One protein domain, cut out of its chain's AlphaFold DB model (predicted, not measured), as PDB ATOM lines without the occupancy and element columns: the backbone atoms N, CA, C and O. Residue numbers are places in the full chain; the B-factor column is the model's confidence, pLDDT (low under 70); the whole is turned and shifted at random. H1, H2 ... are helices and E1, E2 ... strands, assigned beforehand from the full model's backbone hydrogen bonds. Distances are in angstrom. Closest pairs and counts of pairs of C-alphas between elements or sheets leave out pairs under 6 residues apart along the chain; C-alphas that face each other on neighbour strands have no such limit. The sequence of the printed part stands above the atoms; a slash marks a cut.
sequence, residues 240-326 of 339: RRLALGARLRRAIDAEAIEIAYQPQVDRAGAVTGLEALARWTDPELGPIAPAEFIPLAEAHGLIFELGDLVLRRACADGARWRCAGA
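Overview. This is residues 240 to 326 of the 339 residues of an uncharacterized protein of Rhodobacter sp. LPB0142 (UniProt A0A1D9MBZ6). A long hairpin of E1 and E2 has the long helix H3 slanting over it, while H1, H2 and short E3 gather by the end of E2. Residues 319 to 326 stick out. The printed part has 87 residues, in order H1, E1, E2, E3, H2, H3, mixed in class; its sheet, E1 - E2 - E3, is an antiparallel meander, each strand neighbouring the one before. It is loose, radius of gyration of the C-alphas 15.0 A, spanning 45 by 27 by 23 A.

Along the chain. Find C-alpha 240 at (-9.650, -45.865, -39.854); H1 runs from there to 253, 20.0 A. Then come E1, residues 257 to 265, 25.5 A; E2, 271 to 282, 31.5 A; E3, 286 to 288; H2, 290 to 299; and H3, 303 to 325, 32.4 A, ending at (33.998, -46.920, -38.848).

Arrangement. Look for N 260 and O 277, 2.9 A, in hairpin E1 and E2, and N 282 and O 286, 2.8 A, in hairpin E2 and E3, within hydrogen-bond range. H3 is on the sheet at a height of 9.1 A. H1 touches H2, C-alphas of Gly 245 and Leu 296 closest at 5.9 A. O i to N i+4 pairs are within range throughout H3, for 9 of 10 in H1 and 4 of 6 in H2.

Size, cuts and confidence. The farthest C-alphas, Arg 240 and Ala 326, are 46.5 A apart. The printed part has no cut, its links are tight, and residues 325 to 326 have pLDDT under 70.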
ATOM      1  N   ARG A 240     -11.052 -45.751 -39.451       85.38
ATOM      2  CA  ARG A 240      -9.650 -45.865 -39.854       85.38
ATOM      3  C   ARG A 240      -8.716 -45.855 -38.646       85.38
ATOM      4  O   ARG A 240      -7.837 -46.710 -38.580       85.38
ATOM      5  N   ARG A 241      -8.927 -44.967 -37.669       83.38
ATOM      6  CA  ARG A 241      -8.145 -44.925 -36.421       83.38
ATOM      7  C   ARG A 241      -8.226 -46.236 -35.644       83.38
ATOM      8  O   ARG A 241      -7.188 -46.773 -35.267       83.38
ATOM      9  N   LEU A 242      -9.428 -46.787 -35.460       82.00
ATOM     10  CA  LEU A 242      -9.617 -48.079 -34.786       82.00
ATOM     11  C   LEU A 242      -8.886 -49.215 -35.513       82.00
ATOM     12  O   LEU A 242      -8.181 -50.011 -34.889       82.00
ATOM     13  N   ALA A 243      -9.022 -49.276 -36.841       86.94
ATOM     14  CA  ALA A 243      -8.344 -50.277 -37.653       86.94
ATOM     15  C   ALA A 243      -6.813 -50.136 -37.576       86.94
ATOM     16  O   ALA A 243      -6.107 -51.137 -37.428       86.94
ATOM     17  N   LEU A 244      -6.301 -48.905 -37.642       91.12
ATOM     18  CA  LEU A 244      -4.873 -48.613 -37.556       91.12
ATOM     19  C   LEU A 244      -4.301 -48.883 -36.166       91.12
ATOM     20  O   LEU A 244      -3.220 -49.450 -36.090       91.12
ATOM     21  N   GLY A 245      -5.008 -48.576 -35.075       89.88
ATOM     22  CA  GLY A 245      -4.529 -48.851 -33.715       89.88
ATOM     23  C   GLY A 245      -4.253 -50.342 -33.484       89.88
ATOM     24  O   GLY A 245      -3.187 -50.725 -32.998       89.88
ATOM     25  N   ALA A 246      -5.166 -51.211 -33.934       89.75
ATOM     26  CA  ALA A 246      -4.986 -52.661 -33.854       89.75
ATOM     27  C   ALA A 246      -3.837 -53.182 -34.741       89.75
ATOM     28  O   ALA A 246      -3.199 -54.184 -34.406       89.75
ATOM     29  N   ARG A 247      -3.581 -52.530 -35.881       94.69
ATOM     30  CA  ARG A 247      -2.459 -52.850 -36.778       94.69
ATOM     31  C   ARG A 247      -1.127 -52.355 -36.221       94.69
ATOM     32  O   ARG A 247      -0.150 -53.092 -36.277       94.69
ATOM     33  N   LEU A 248      -1.105 -51.165 -35.624       95.00
ATOM     34  CA  LEU A 248       0.081 -50.563 -35.020       95.00
ATOM     35  C   LEU A 248       0.606 -51.418 -33.868       95.00
ATOM     36  O   LEU A 248       1.797 -51.711 -33.839       95.00
ATOM     37  N   ARG A 249      -0.273 -51.895 -32.973       94.56
ATOM     38  CA  ARG A 249       0.112 -52.845 -31.911       94.56
ATOM     39  C   ARG A 249       0.819 -54.069 -32.501       94.56
ATOM     40  O   ARG A 249       1.929 -54.376 -32.090       94.56
ATOM     41  N   ARG A 250       0.232 -54.704 -33.524       94.50
ATOM     42  CA  ARG A 250       0.850 -55.856 -34.209       94.50
ATOM     43  C   ARG A 250       2.193 -55.515 -34.851       94.50
ATOM     44  O   ARG A 250       3.095 -56.340 -34.817       94.50
ATOM     45  N   ALA A 251       2.324 -54.330 -35.446       95.31
ATOM     46  CA  ALA A 251       3.573 -53.889 -36.056       95.31
ATOM     47  C   ALA A 251       4.676 -53.667 -35.009       95.31
ATOM     48  O   ALA A 251       5.817 -54.043 -35.256       95.31
ATOM     49  N   ILE A 252       4.339 -53.108 -33.843       94.69
ATOM     50  CA  ILE A 252       5.271 -52.952 -32.718       94.69
ATOM     51  C   ILE A 252       5.682 -54.328 -32.178       94.69
ATOM     52  O   ILE A 252       6.875 -54.594 -32.056       94.69
ATOM     53  N   ASP A 253       4.717 -55.221 -31.934       93.81
ATOM     54  CA  ASP A 253       4.972 -56.569 -31.403       93.81
ATOM     55  C   ASP A 253       5.822 -57.426 -32.362       93.81
ATOM     56  O   ASP A 253       6.618 -58.255 -31.927       93.81
ATOM     57  N   ALA A 254       5.668 -57.222 -33.674       94.44
ATOM     58  CA  ALA A 254       6.449 -57.891 -34.713       94.44
ATOM     59  C   ALA A 254       7.770 -57.174 -35.060       94.44
ATOM     60  O   ALA A 254       8.435 -57.573 -36.016       94.44
ATOM     61  N   GLU A 255       8.125 -56.104 -34.339       92.06
ATOM     62  CA  GLU A 255       9.280 -55.237 -34.616       92.06
ATOM     63  C   GLU A 255       9.351 -54.736 -36.079       92.06
ATOM     64  O   GLU A 255      10.424 -54.531 -36.643       92.06
ATOM     65  N   ALA A 256       8.192 -54.511 -36.705       93.62
ATOM     66  CA  ALA A 256       8.041 -54.084 -38.100       93.62
ATOM     67  C   ALA A 256       8.097 -52.551 -38.288       93.62
ATOM     68  O   ALA A 256       7.760 -52.037 -39.356       93.62
ATOM     69  N   ILE A 257       8.486 -51.807 -37.248       95.88
ATOM     70  CA  ILE A 257       8.702 -50.360 -37.315       95.88
ATOM     71  C   ILE A 257      10.131 -50.095 -37.787       95.88
ATOM     72  O   ILE A 257      11.104 -50.524 -37.167       95.88
ATOM     73  N   GLU A 258      10.259 -49.355 -38.880       94.88
ATOM     74  CA  GLU A 258      11.541 -48.927 -39.425       94.88
ATOM     75  C   GLU A 258      12.017 -47.627 -38.764       94.88
ATOM     76  O   GLU A 258      11.234 -46.853 -38.207       94.88
ATOM     77  N   ILE A 259      13.319 -47.354 -38.858       95.38
ATOM     78  CA  ILE A 259      13.916 -46.120 -38.345       95.38
ATOM     79  C   ILE A 259      14.677 -45.437 -39.466       95.38
ATOM     80  O   ILE A 259      15.623 -45.986 -40.031       95.38
ATOM     81  N   ALA A 260      14.261 -44.211 -39.765       95.62
ATOM     82  CA  ALA A 260      15.025 -43.288 -40.583       95.62
ATOM     83  C   ALA A 260      15.878 -42.394 -39.678       95.62
ATOM     84  O   ALA A 260      15.449 -42.027 -38.590       95.62
ATOM     85  N   TYR A 261      17.063 -42.001 -40.143       95.56
ATOM     86  CA  TYR A 261      17.956 -41.124 -39.387       95.56
ATOM     87  C   TYR A 261      18.112 -39.785 -40.094       95.56
ATOM     88  O   TYR A 261      18.531 -39.741 -41.252       95.56
ATOM     89  N   GLN A 262      17.791 -38.696 -39.398       95.38
ATOM     90  CA  GLN A 262      18.003 -37.344 -39.900       95.38
ATOM     91  C   GLN A 262      19.274 -36.745 -39.279       95.38
ATOM     92  O   GLN A 262      19.352 -36.632 -38.055       95.38
ATOM     93  N   PRO A 263      20.280 -36.354 -40.084       93.81
ATOM     94  CA  PRO A 263      21.483 -35.723 -39.558       93.81
ATOM     95  C   PRO A 263      21.205 -34.366 -38.926       93.81
ATOM     96  O   PRO A 263      20.557 -33.508 -39.524       93.81
ATOM     97  N   GLN A 264      21.765 -34.163 -37.739       95.06
ATOM     98  CA  GLN A 264      21.856 -32.867 -37.087       95.06
ATOM     99  C   GLN A 264      23.256 -32.313 -37.338       95.06
ATOM    100  O   GLN A 264      24.249 -33.009 -37.122       95.06
ATOM    101  N   VAL A 265      23.333 -31.080 -37.841       95.69
ATOM    102  CA  VAL A 265      24.594 -30.431 -38.222       95.69
ATOM    103  C   VAL A 265      24.826 -29.159 -37.417       95.69
ATOM    104  O   VAL A 265      23.879 -28.468 -37.037       95.69
ATOM    105  N   ASP A 266      26.089 -28.835 -37.159       94.56
ATOM    106  CA  ASP A 266      26.466 -27.541 -36.600       94.56
ATOM    107  C   ASP A 266      26.429 -26.417 -37.658       94.56
ATOM    108  O   ASP A 266      26.123 -26.626 -38.834       94.56
ATOM    109  N   ARG A 267      26.771 -25.189 -37.244       93.75
ATOM    110  CA  ARG A 267      26.830 -24.025 -38.149       93.75
ATOM    111  C   ARG A 267      27.876 -24.160 -39.261       93.75
ATOM    112  O   ARG A 267      27.775 -23.444 -40.252       93.75
ATOM    113  N   ALA A 268      28.880 -25.013 -39.082       93.88
ATOM    114  CA  ALA A 268      29.909 -25.287 -40.075       93.88
ATOM    115  C   ALA A 268      29.508 -26.429 -41.032       93.88
ATOM    116  O   ALA A 268      30.232 -26.699 -41.988       93.88
ATOM    117  N   GLY A 269      28.355 -27.069 -40.805       91.06
ATOM    118  CA  GLY A 269      27.850 -28.187 -41.596       91.06
ATOM    119  C   GLY A 269      28.398 -29.552 -41.168       91.06
ATOM    120  O   GLY A 269      28.169 -30.536 -41.868       91.06
ATOM    121  N   ALA A 270      29.110 -29.640 -40.040       92.38
ATOM    122  CA  ALA A 270      29.589 -30.911 -39.513       92.38
ATOM    123  C   ALA A 270      28.455 -31.650 -38.794       92.38
ATOM    124  O   ALA A 270      27.726 -31.054 -38.003       92.38
ATOM    125  N   VAL A 271      28.311 -32.952 -39.053       91.38
ATOM    126  CA  VAL A 271      27.303 -33.792 -38.390       91.38
ATOM    127  C   VAL A 271      27.675 -33.965 -36.918       91.38
ATOM    128  O   VAL A 271      28.726 -34.520 -36.601       91.38
ATOM    129  N   THR A 272      26.808 -33.501 -36.022       92.81
ATOM    130  CA  THR A 272      26.971 -33.583 -34.562       92.81
ATOM    131  C   THR A 272      26.120 -34.680 -33.934       92.81
ATOM    132  O   THR A 272      26.412 -35.123 -32.825       92.81
ATOM    133  N   GLY A 273      25.092 -35.150 -34.641       90.62
ATOM    134  CA  GLY A 273      24.192 -36.191 -34.169       90.62
ATOM    135  C   GLY A 273      23.250 -36.690 -35.257       90.62
ATOM    136  O   GLY A 273      23.254 -36.202 -36.388       90.62
ATOM    137  N   LEU A 274      22.438 -37.680 -34.900       93.19
ATOM    138  CA  LEU A 274      21.382 -38.230 -35.741       93.19
ATOM    139  C   LEU A 274      20.099 -38.291 -34.913       93.19
ATOM    140  O   LEU A 274      20.109 -38.811 -33.799       93.19
ATOM    141  N   GLU A 275      19.002 -37.795 -35.469       94.56
ATOM    142  CA  GLU A 275      17.668 -37.978 -34.909       94.56
ATOM    143  C   GLU A 275      17.049 -39.255 -35.483       94.56
ATOM    144  O   GLU A 275      16.972 -39.415 -36.703       94.56
ATOM    145  N   ALA A 276      16.646 -40.176 -34.605       94.50
ATOM    146  CA  ALA A 276      15.975 -41.416 -34.978       94.50
ATOM    147  C   ALA A 276      14.473 -41.159 -35.137       94.50
ATOM    148  O   ALA A 276      13.787 -40.778 -34.191       94.50
ATOM    149  N   LEU A 277      13.961 -41.378 -36.343       95.00
ATOM    150  CA  LEU A 277      12.590 -41.081 -36.723       95.00
ATOM    151  C   LEU A 277      11.875 -42.377 -37.101       95.00
ATOM    152  O   LEU A 277      12.193 -42.993 -38.121       95.00
ATOM    153  N   ALA A 278      10.880 -42.761 -36.303       96.25
ATOM    154  CA  ALA A 278      10.064 -43.937 -36.575       96.25
ATOM    155  C   ALA A 278       9.334 -43.807 -37.921       96.25
ATOM    156  O   ALA A 278       8.780 -42.754 -38.267       96.25
ATOM    157  N   ARG A 279       9.339 -44.888 -38.693       97.00
ATOM    158  CA  ARG A 279       8.645 -45.026 -39.969       97.00
ATOM    159  C   ARG A 279       7.850 -46.311 -39.932       97.00
ATOM    160  O   ARG A 279       8.382 -47.375 -39.639       97.00
ATOM    161  N   TRP A 280       6.564 -46.199 -40.221       97.06
ATOM    162  CA  TRP A 280       5.685 -47.348 -40.251       97.06
ATOM    163  C   TRP A 280       5.137 -47.532 -41.657       97.06
ATOM    164  O   TRP A 280       4.550 -46.616 -42.232       97.06
ATOM    165  N   THR A 281       5.332 -48.732 -42.191       95.69
ATOM    166  CA  THR A 281       4.702 -49.183 -43.427       95.69
ATOM    167  C   THR A 281       3.798 -50.348 -43.074       95.69
ATOM    168  O   THR A 281       4.262 -51.402 -42.644       95.69
ATOM    169  N   ASP A 282       2.495 -50.149 -43.223       94.62
ATOM    170  CA  ASP A 282       1.534 -51.226 -43.072       94.62
ATOM    171  C   ASP A 282       1.546 -52.115 -44.336       94.62
ATOM    172  O   ASP A 282       1.593 -51.584 -45.451       94.62
ATOM    173  N   PRO A 283       1.490 -53.456 -44.204       90.31
ATOM    174  CA  PRO A 283       1.569 -54.367 -45.349       90.31
ATOM    175  C   PRO A 283       0.473 -54.189 -46.409       90.31
ATOM    176  O   PRO A 283       0.693 -54.527 -47.569       90.31
ATOM    177  N   GLU A 284      -0.707 -53.694 -46.027       90.88
ATOM    178  CA  GLU A 284      -1.852 -53.530 -46.931       90.88
ATOM    179  C   GLU A 284      -2.114 -52.058 -47.274       90.88
ATOM    180  O   GLU A 284      -2.490 -51.747 -48.402       90.88
ATOM    181  N   LEU A 285      -1.926 -51.149 -46.313       89.69
ATOM    182  CA  LEU A 285      -2.221 -49.720 -46.458       89.69
ATOM    183  C   LEU A 285      -1.012 -48.898 -46.926       89.69
ATOM    184  O   LEU A 285      -1.176 -47.740 -47.309       89.69
ATOM    185  N   GLY A 286       0.187 -49.486 -46.924       93.69
ATOM    186  CA  GLY A 286       1.420 -48.818 -47.320       93.69
ATOM    187  C   GLY A 286       1.969 -47.880 -46.234       93.69
ATOM    188  O   GLY A 286       1.735 -48.106 -45.045       93.69
ATOM    189  N   PRO A 287       2.758 -46.854 -46.606       94.38
ATOM    190  CA  PRO A 287       3.406 -45.972 -45.640       94.38
ATOM    191  C   PRO A 287       2.381 -45.137 -44.866       94.38
ATOM    192  O   PRO A 287       1.565 -44.431 -45.460       94.38
ATOM    193  N   ILE A 288       2.463 -45.182 -43.536       95.25
ATOM    194  CA  ILE A 288       1.605 -44.429 -42.617       95.25
ATOM    195  C   ILE A 288       2.402 -43.271 -42.012       95.25
ATOM    196  O   ILE A 288       3.525 -43.439 -41.527       95.25
ATOM    197  N   ALA A 289       1.829 -42.067 -42.046       93.50
ATOM    198  CA  ALA A 289       2.517 -40.866 -41.587       93.50
ATOM    199  C   ALA A 289       2.698 -40.866 -40.053       93.50
ATOM    200  O   ALA A 289       1.762 -41.223 -39.336       93.50
ATOM    201  N   PRO A 290       3.835 -40.380 -39.510       92.50
ATOM    202  CA  PRO A 290       4.016 -40.212 -38.062       92.50
ATOM    203  C   PRO A 290       2.926 -39.372 -37.395       92.50
ATOM    204  O   PRO A 290       2.490 -39.694 -36.296       92.50
ATOM    205  N   ALA A 291       2.421 -38.350 -38.088       88.31
ATOM    206  CA  ALA A 291       1.304 -37.541 -37.604       88.31
ATOM    207  C   ALA A 291      -0.006 -38.339 -37.432       88.31
ATOM    208  O   ALA A 291      -0.885 -37.900 -36.702       88.31
ATOM    209  N   GLU A 292      -0.143 -39.497 -38.087       88.31
ATOM    210  CA  GLU A 292      -1.310 -40.377 -37.974       88.31
ATOM    211  C   GLU A 292      -1.107 -41.439 -36.883       88.31
ATOM    212  O   GLU A 292      -2.005 -41.662 -36.076       88.31
ATOM    213  N   PHE A 293       0.068 -42.080 -36.807       93.50
ATOM    214  CA  PHE A 293       0.266 -43.215 -35.894       93.50
ATOM    215  C   PHE A 293       0.825 -42.859 -34.512       93.50
ATOM    216  O   PHE A 293       0.618 -43.632 -33.580       93.50
ATOM    217  N   ILE A 294       1.499 -41.716 -34.338       92.62
ATOM    218  CA  ILE A 294       1.984 -41.297 -33.013       92.62
ATOM    219  C   ILE A 294       0.815 -40.971 -32.066       92.62
ATOM    220  O   ILE A 294       0.791 -41.545 -30.977       92.62
ATOM    221  N   PRO A 295      -0.213 -40.191 -32.467       87.56
ATOM    222  CA  PRO A 295      -1.384 -39.972 -31.612       87.56
ATOM    223  C   PRO A 295      -2.137 -41.269 -31.288       87.56
ATOM    224  O   PRO A 295      -2.645 -41.440 -30.183       87.56
ATOM    225  N   LEU A 296      -2.181 -42.219 -32.232       89.50
ATOM    226  CA  LEU A 296      -2.735 -43.552 -31.975       89.50
ATOM    227  C   LEU A 296      -1.906 -44.304 -30.934       89.50
ATOM    228  O   LEU A 296      -2.471 -44.953 -30.055       89.50
ATOM    229  N   ALA A 297      -0.578 -44.210 -31.011       91.44
ATOM    230  CA  ALA A 297       0.286 -44.841 -30.031       91.44
ATOM    231  C   ALA A 297       0.030 -44.290 -28.623       91.44
ATOM    232  O   ALA A 297      -0.085 -45.059 -27.676       91.44
ATOM    233  N   GLU A 298      -0.130 -42.978 -28.486       87.94
ATOM    234  CA  GLU A 298      -0.459 -42.335 -27.211       87.94
ATOM    235  C   GLU A 298      -1.843 -42.755 -26.703       87.94
ATOM    236  O   GLU A 298      -1.967 -43.242 -25.578       87.94
ATOM    237  N   ALA A 299      -2.872 -42.646 -27.549       79.00
ATOM    238  CA  ALA A 299      -4.256 -42.956 -27.188       79.00
ATOM    239  C   ALA A 299      -4.457 -44.422 -26.767       79.00
ATOM    240  O   ALA A 299      -5.297 -44.717 -25.918       79.00
ATOM    241  N   HIS A 300      -3.679 -45.343 -27.340       84.25
ATOM    242  CA  HIS A 300      -3.726 -46.770 -27.021       84.25
ATOM    243  C   HIS A 300      -2.651 -47.216 -26.017       84.25
ATOM    244  O   HIS A 300      -2.500 -48.418 -25.781       84.25
ATOM    245  N   GLY A 301      -1.897 -46.273 -25.438       86.69
ATOM    246  CA  GLY A 301      -0.833 -46.557 -24.476       86.69
ATOM    247  C   GLY A 301       0.361 -47.326 -25.052       86.69
ATOM    248  O   GLY A 301       1.124 -47.872 -24.273       86.69
ATOM    249  N   LEU A 302       0.509 -47.370 -26.381       93.06
ATOM    250  CA  LEU A 302       1.598 -48.010 -27.138       93.06
ATOM    251  C   LEU A 302       2.876 -47.171 -27.196       93.06
ATOM    252  O   LEU A 302       3.892 -47.626 -27.722       93.06
ATOM    253  N   ILE A 303       2.801 -45.899 -26.795       94.88
ATOM    254  CA  ILE A 303       3.884 -44.936 -27.011       94.88
ATOM    255  C   ILE A 303       5.178 -45.356 -26.303       94.88
ATOM    256  O   ILE A 303       6.267 -45.106 -26.820       94.88
ATOM    257  N   PHE A 304       5.069 -46.051 -25.170       94.19
ATOM    258  CA  PHE A 304       6.223 -46.554 -24.430       94.19
ATOM    259  C   PHE A 304       6.862 -47.753 -25.132       94.19
ATOM    260  O   PHE A 304       8.070 -47.760 -25.338       94.19
ATOM    261  N   GLU A 305       6.067 -48.722 -25.586       95.56
ATOM    262  CA  GLU A 305       6.557 -49.890 -26.322       95.56
ATOM    263  C   GLU A 305       7.189 -49.489 -27.660       95.56
ATOM    264  O   GLU A 305       8.240 -50.011 -28.040       95.56
ATOM    265  N   LEU A 306       6.582 -48.520 -28.352       96.19
ATOM    266  CA  LEU A 306       7.149 -47.924 -29.557       96.19
ATOM    267  C   LEU A 306       8.482 -47.225 -29.256       96.19
ATOM    268  O   LEU A 306       9.450 -47.411 -29.993       96.19
ATOM    269  N   GLY A 307       8.541 -46.432 -28.183       95.25
ATOM    270  CA  GLY A 307       9.756 -45.736 -27.757       95.25
ATOM    271  C   GLY A 307      10.895 -46.699 -27.425       95.25
ATOM    272  O   GLY A 307      12.015 -46.515 -27.899       95.25
ATOM    273  N   ASP A 308      10.596 -47.766 -26.688       95.19
ATOM    274  CA  ASP A 308      11.555 -48.811 -26.338       95.19
ATOM    275  C   ASP A 308      12.095 -49.530 -27.580       95.19
ATOM    276  O   ASP A 308      13.304 -49.754 -27.692       95.19
ATOM    277  N   LEU A 309      11.223 -49.865 -28.538       95.44
ATOM    278  CA  LEU A 309      11.625 -50.459 -29.813       95.44
ATOM    279  C   LEU A 309      12.572 -49.530 -30.589       95.44
ATOM    280  O   LEU A 309      13.649 -49.957 -31.021       95.44
ATOM    281  N   VAL A 310      12.198 -48.252 -30.725       96.06
ATOM    282  CA  VAL A 310      13.007 -47.237 -31.419       96.06
ATOM    283  C   VAL A 310      14.371 -47.078 -30.749       96.06
ATOM    284  O   VAL A 310      15.398 -47.073 -31.432       96.06
ATOM    285  N   LEU A 311      14.405 -47.007 -29.417       95.50
ATOM    286  CA  LEU A 311      15.633 -46.848 -28.644       95.50
ATOM    287  C   LEU A 311      16.567 -48.051 -28.807       95.50
ATOM    288  O   LEU A 311      17.743 -47.866 -29.132       95.50
ATOM    289  N   ARG A 312      16.058 -49.281 -28.638       95.06
ATOM    290  CA  ARG A 312      16.861 -50.506 -28.804       95.06
ATOM    291  C   ARG A 312      17.512 -50.554 -30.181       95.06
ATOM    292  O   ARG A 312      18.715 -50.808 -30.296       95.06
ATOM    293  N   ARG A 313      16.738 -50.266 -31.227       93.69
ATOM    294  CA  ARG A 313      17.223 -50.319 -32.606       93.69
ATOM    295  C   ARG A 313      18.219 -49.198 -32.916       93.69
ATOM    296  O   ARG A 313      19.259 -49.482 -33.505       93.69
ATOM    297  N   ALA A 314      17.975 -47.977 -32.440       94.00
ATOM    298  CA  ALA A 314      18.921 -46.867 -32.571       94.00
ATOM    299  C   ALA A 314      20.259 -47.148 -31.868       94.00
ATOM    300  O   ALA A 314      21.329 -46.874 -32.420       94.00
ATOM    301  N   CYS A 315      20.227 -47.757 -30.678       94.31
ATOM    302  CA  CYS A 315      21.436 -48.190 -29.979       94.31
ATOM    303  C   CYS A 315      22.206 -49.264 -30.764       94.31
ATOM    304  O   CYS A 315      23.434 -49.170 -30.877       94.31
ATOM    305  N   ALA A 316      21.503 -50.250 -31.330       93.00
ATOM    306  CA  ALA A 316      22.102 -51.308 -32.139       93.00
ATOM    307  C   ALA A 316      22.741 -50.762 -33.428       93.00
ATOM    308  O   ALA A 316      23.889 -51.090 -33.736       93.00
ATOM    309  N   ASP A 317      22.048 -49.880 -34.151       92.62
ATOM    310  CA  ASP A 317      22.576 -49.246 -35.364       92.62
ATOM    311  C   ASP A 317      23.796 -48.371 -35.048       92.62
ATOM    312  O   ASP A 317      24.832 -48.483 -35.709       92.62
ATOM    313  N   GLY A 318      23.742 -47.590 -33.965       91.19
ATOM    314  CA  GLY A 318      24.879 -46.805 -33.489       91.19
ATOM    315  C   GLY A 318      26.097 -47.664 -33.128       91.19
ATOM    316  O   GLY A 318      27.229 -47.295 -33.444       91.19
ATOM    317  N   ALA A 319      25.892 -48.826 -32.500       92.38
ATOM    318  CA  ALA A 319      26.971 -49.776 -32.228       92.38
ATOM    319  C   ALA A 319      27.573 -50.339 -33.526       92.38
ATOM    320  O   ALA A 319      28.798 -50.345 -33.680       92.38
ATOM    321  N   ARG A 320      26.728 -50.727 -34.491       92.62
ATOM    322  CA  ARG A 320      27.164 -51.226 -35.803       92.62
ATOM    323  C   ARG A 320      27.978 -50.192 -36.576       92.62
ATOM    324  O   ARG A 320      29.020 -50.542 -37.123       92.62
ATOM    325  N   TRP A 321      27.555 -48.930 -36.602       89.19
ATOM    326  CA  TRP A 321      28.301 -47.873 -37.291       89.19
ATOM    327  C   TRP A 321      29.648 -47.580 -36.634       89.19
ATOM    328  O   TRP A 321      30.633 -47.389 -37.346       89.19
ATOM    329  N   ARG A 322      29.728 -47.610 -35.295       86.50
ATOM    330  CA  ARG A 322      31.012 -47.487 -34.584       86.50
ATOM    331  C   ARG A 322      31.966 -48.628 -34.941       86.50
ATOM    332  O   ARG A 322      33.129 -48.358 -35.221       86.50
ATOM    333  N   CYS A 323      31.474 -49.867 -34.994       82.00
ATOM    334  CA  CYS A 323      32.265 -51.023 -35.426       82.00
ATOM    335  C   CYS A 323      32.688 -50.928 -36.904       82.00
ATOM    336  O   CYS A 323      33.815 -51.272 -37.239       82.00
ATOM    337  N   ALA A 324      31.822 -50.436 -37.797       79.00
ATOM    338  CA  ALA A 324      32.142 -50.295 -39.221       79.00
ATOM    339  C   ALA A 324      33.127 -49.145 -39.516       79.00
ATOM    340  O   ALA A 324      33.935 -49.251 -40.436       79.00
ATOM    341  N   GLY A 325      33.072 -48.054 -38.742       66.75
ATOM    342  CA  GLY A 325      33.998 -46.920 -38.848       66.75
ATOM    343  C   GLY A 325      35.367 -47.173 -38.201       66.75
ATOM    344  O   GLY A 325      36.362 -46.582 -38.618       66.75
ATOM    345  N   ALA A 326      35.443 -48.077 -37.220       54.47
ATOM    346  CA  ALA A 326      36.686 -48.568 -36.632       54.47
ATOM    347  C   ALA A 326      37.189 -49.769 -37.448       54.47
ATOM    348  O   ALA A 326      36.960 -50.914 -37.077       54.47
TER     349      ALA A 326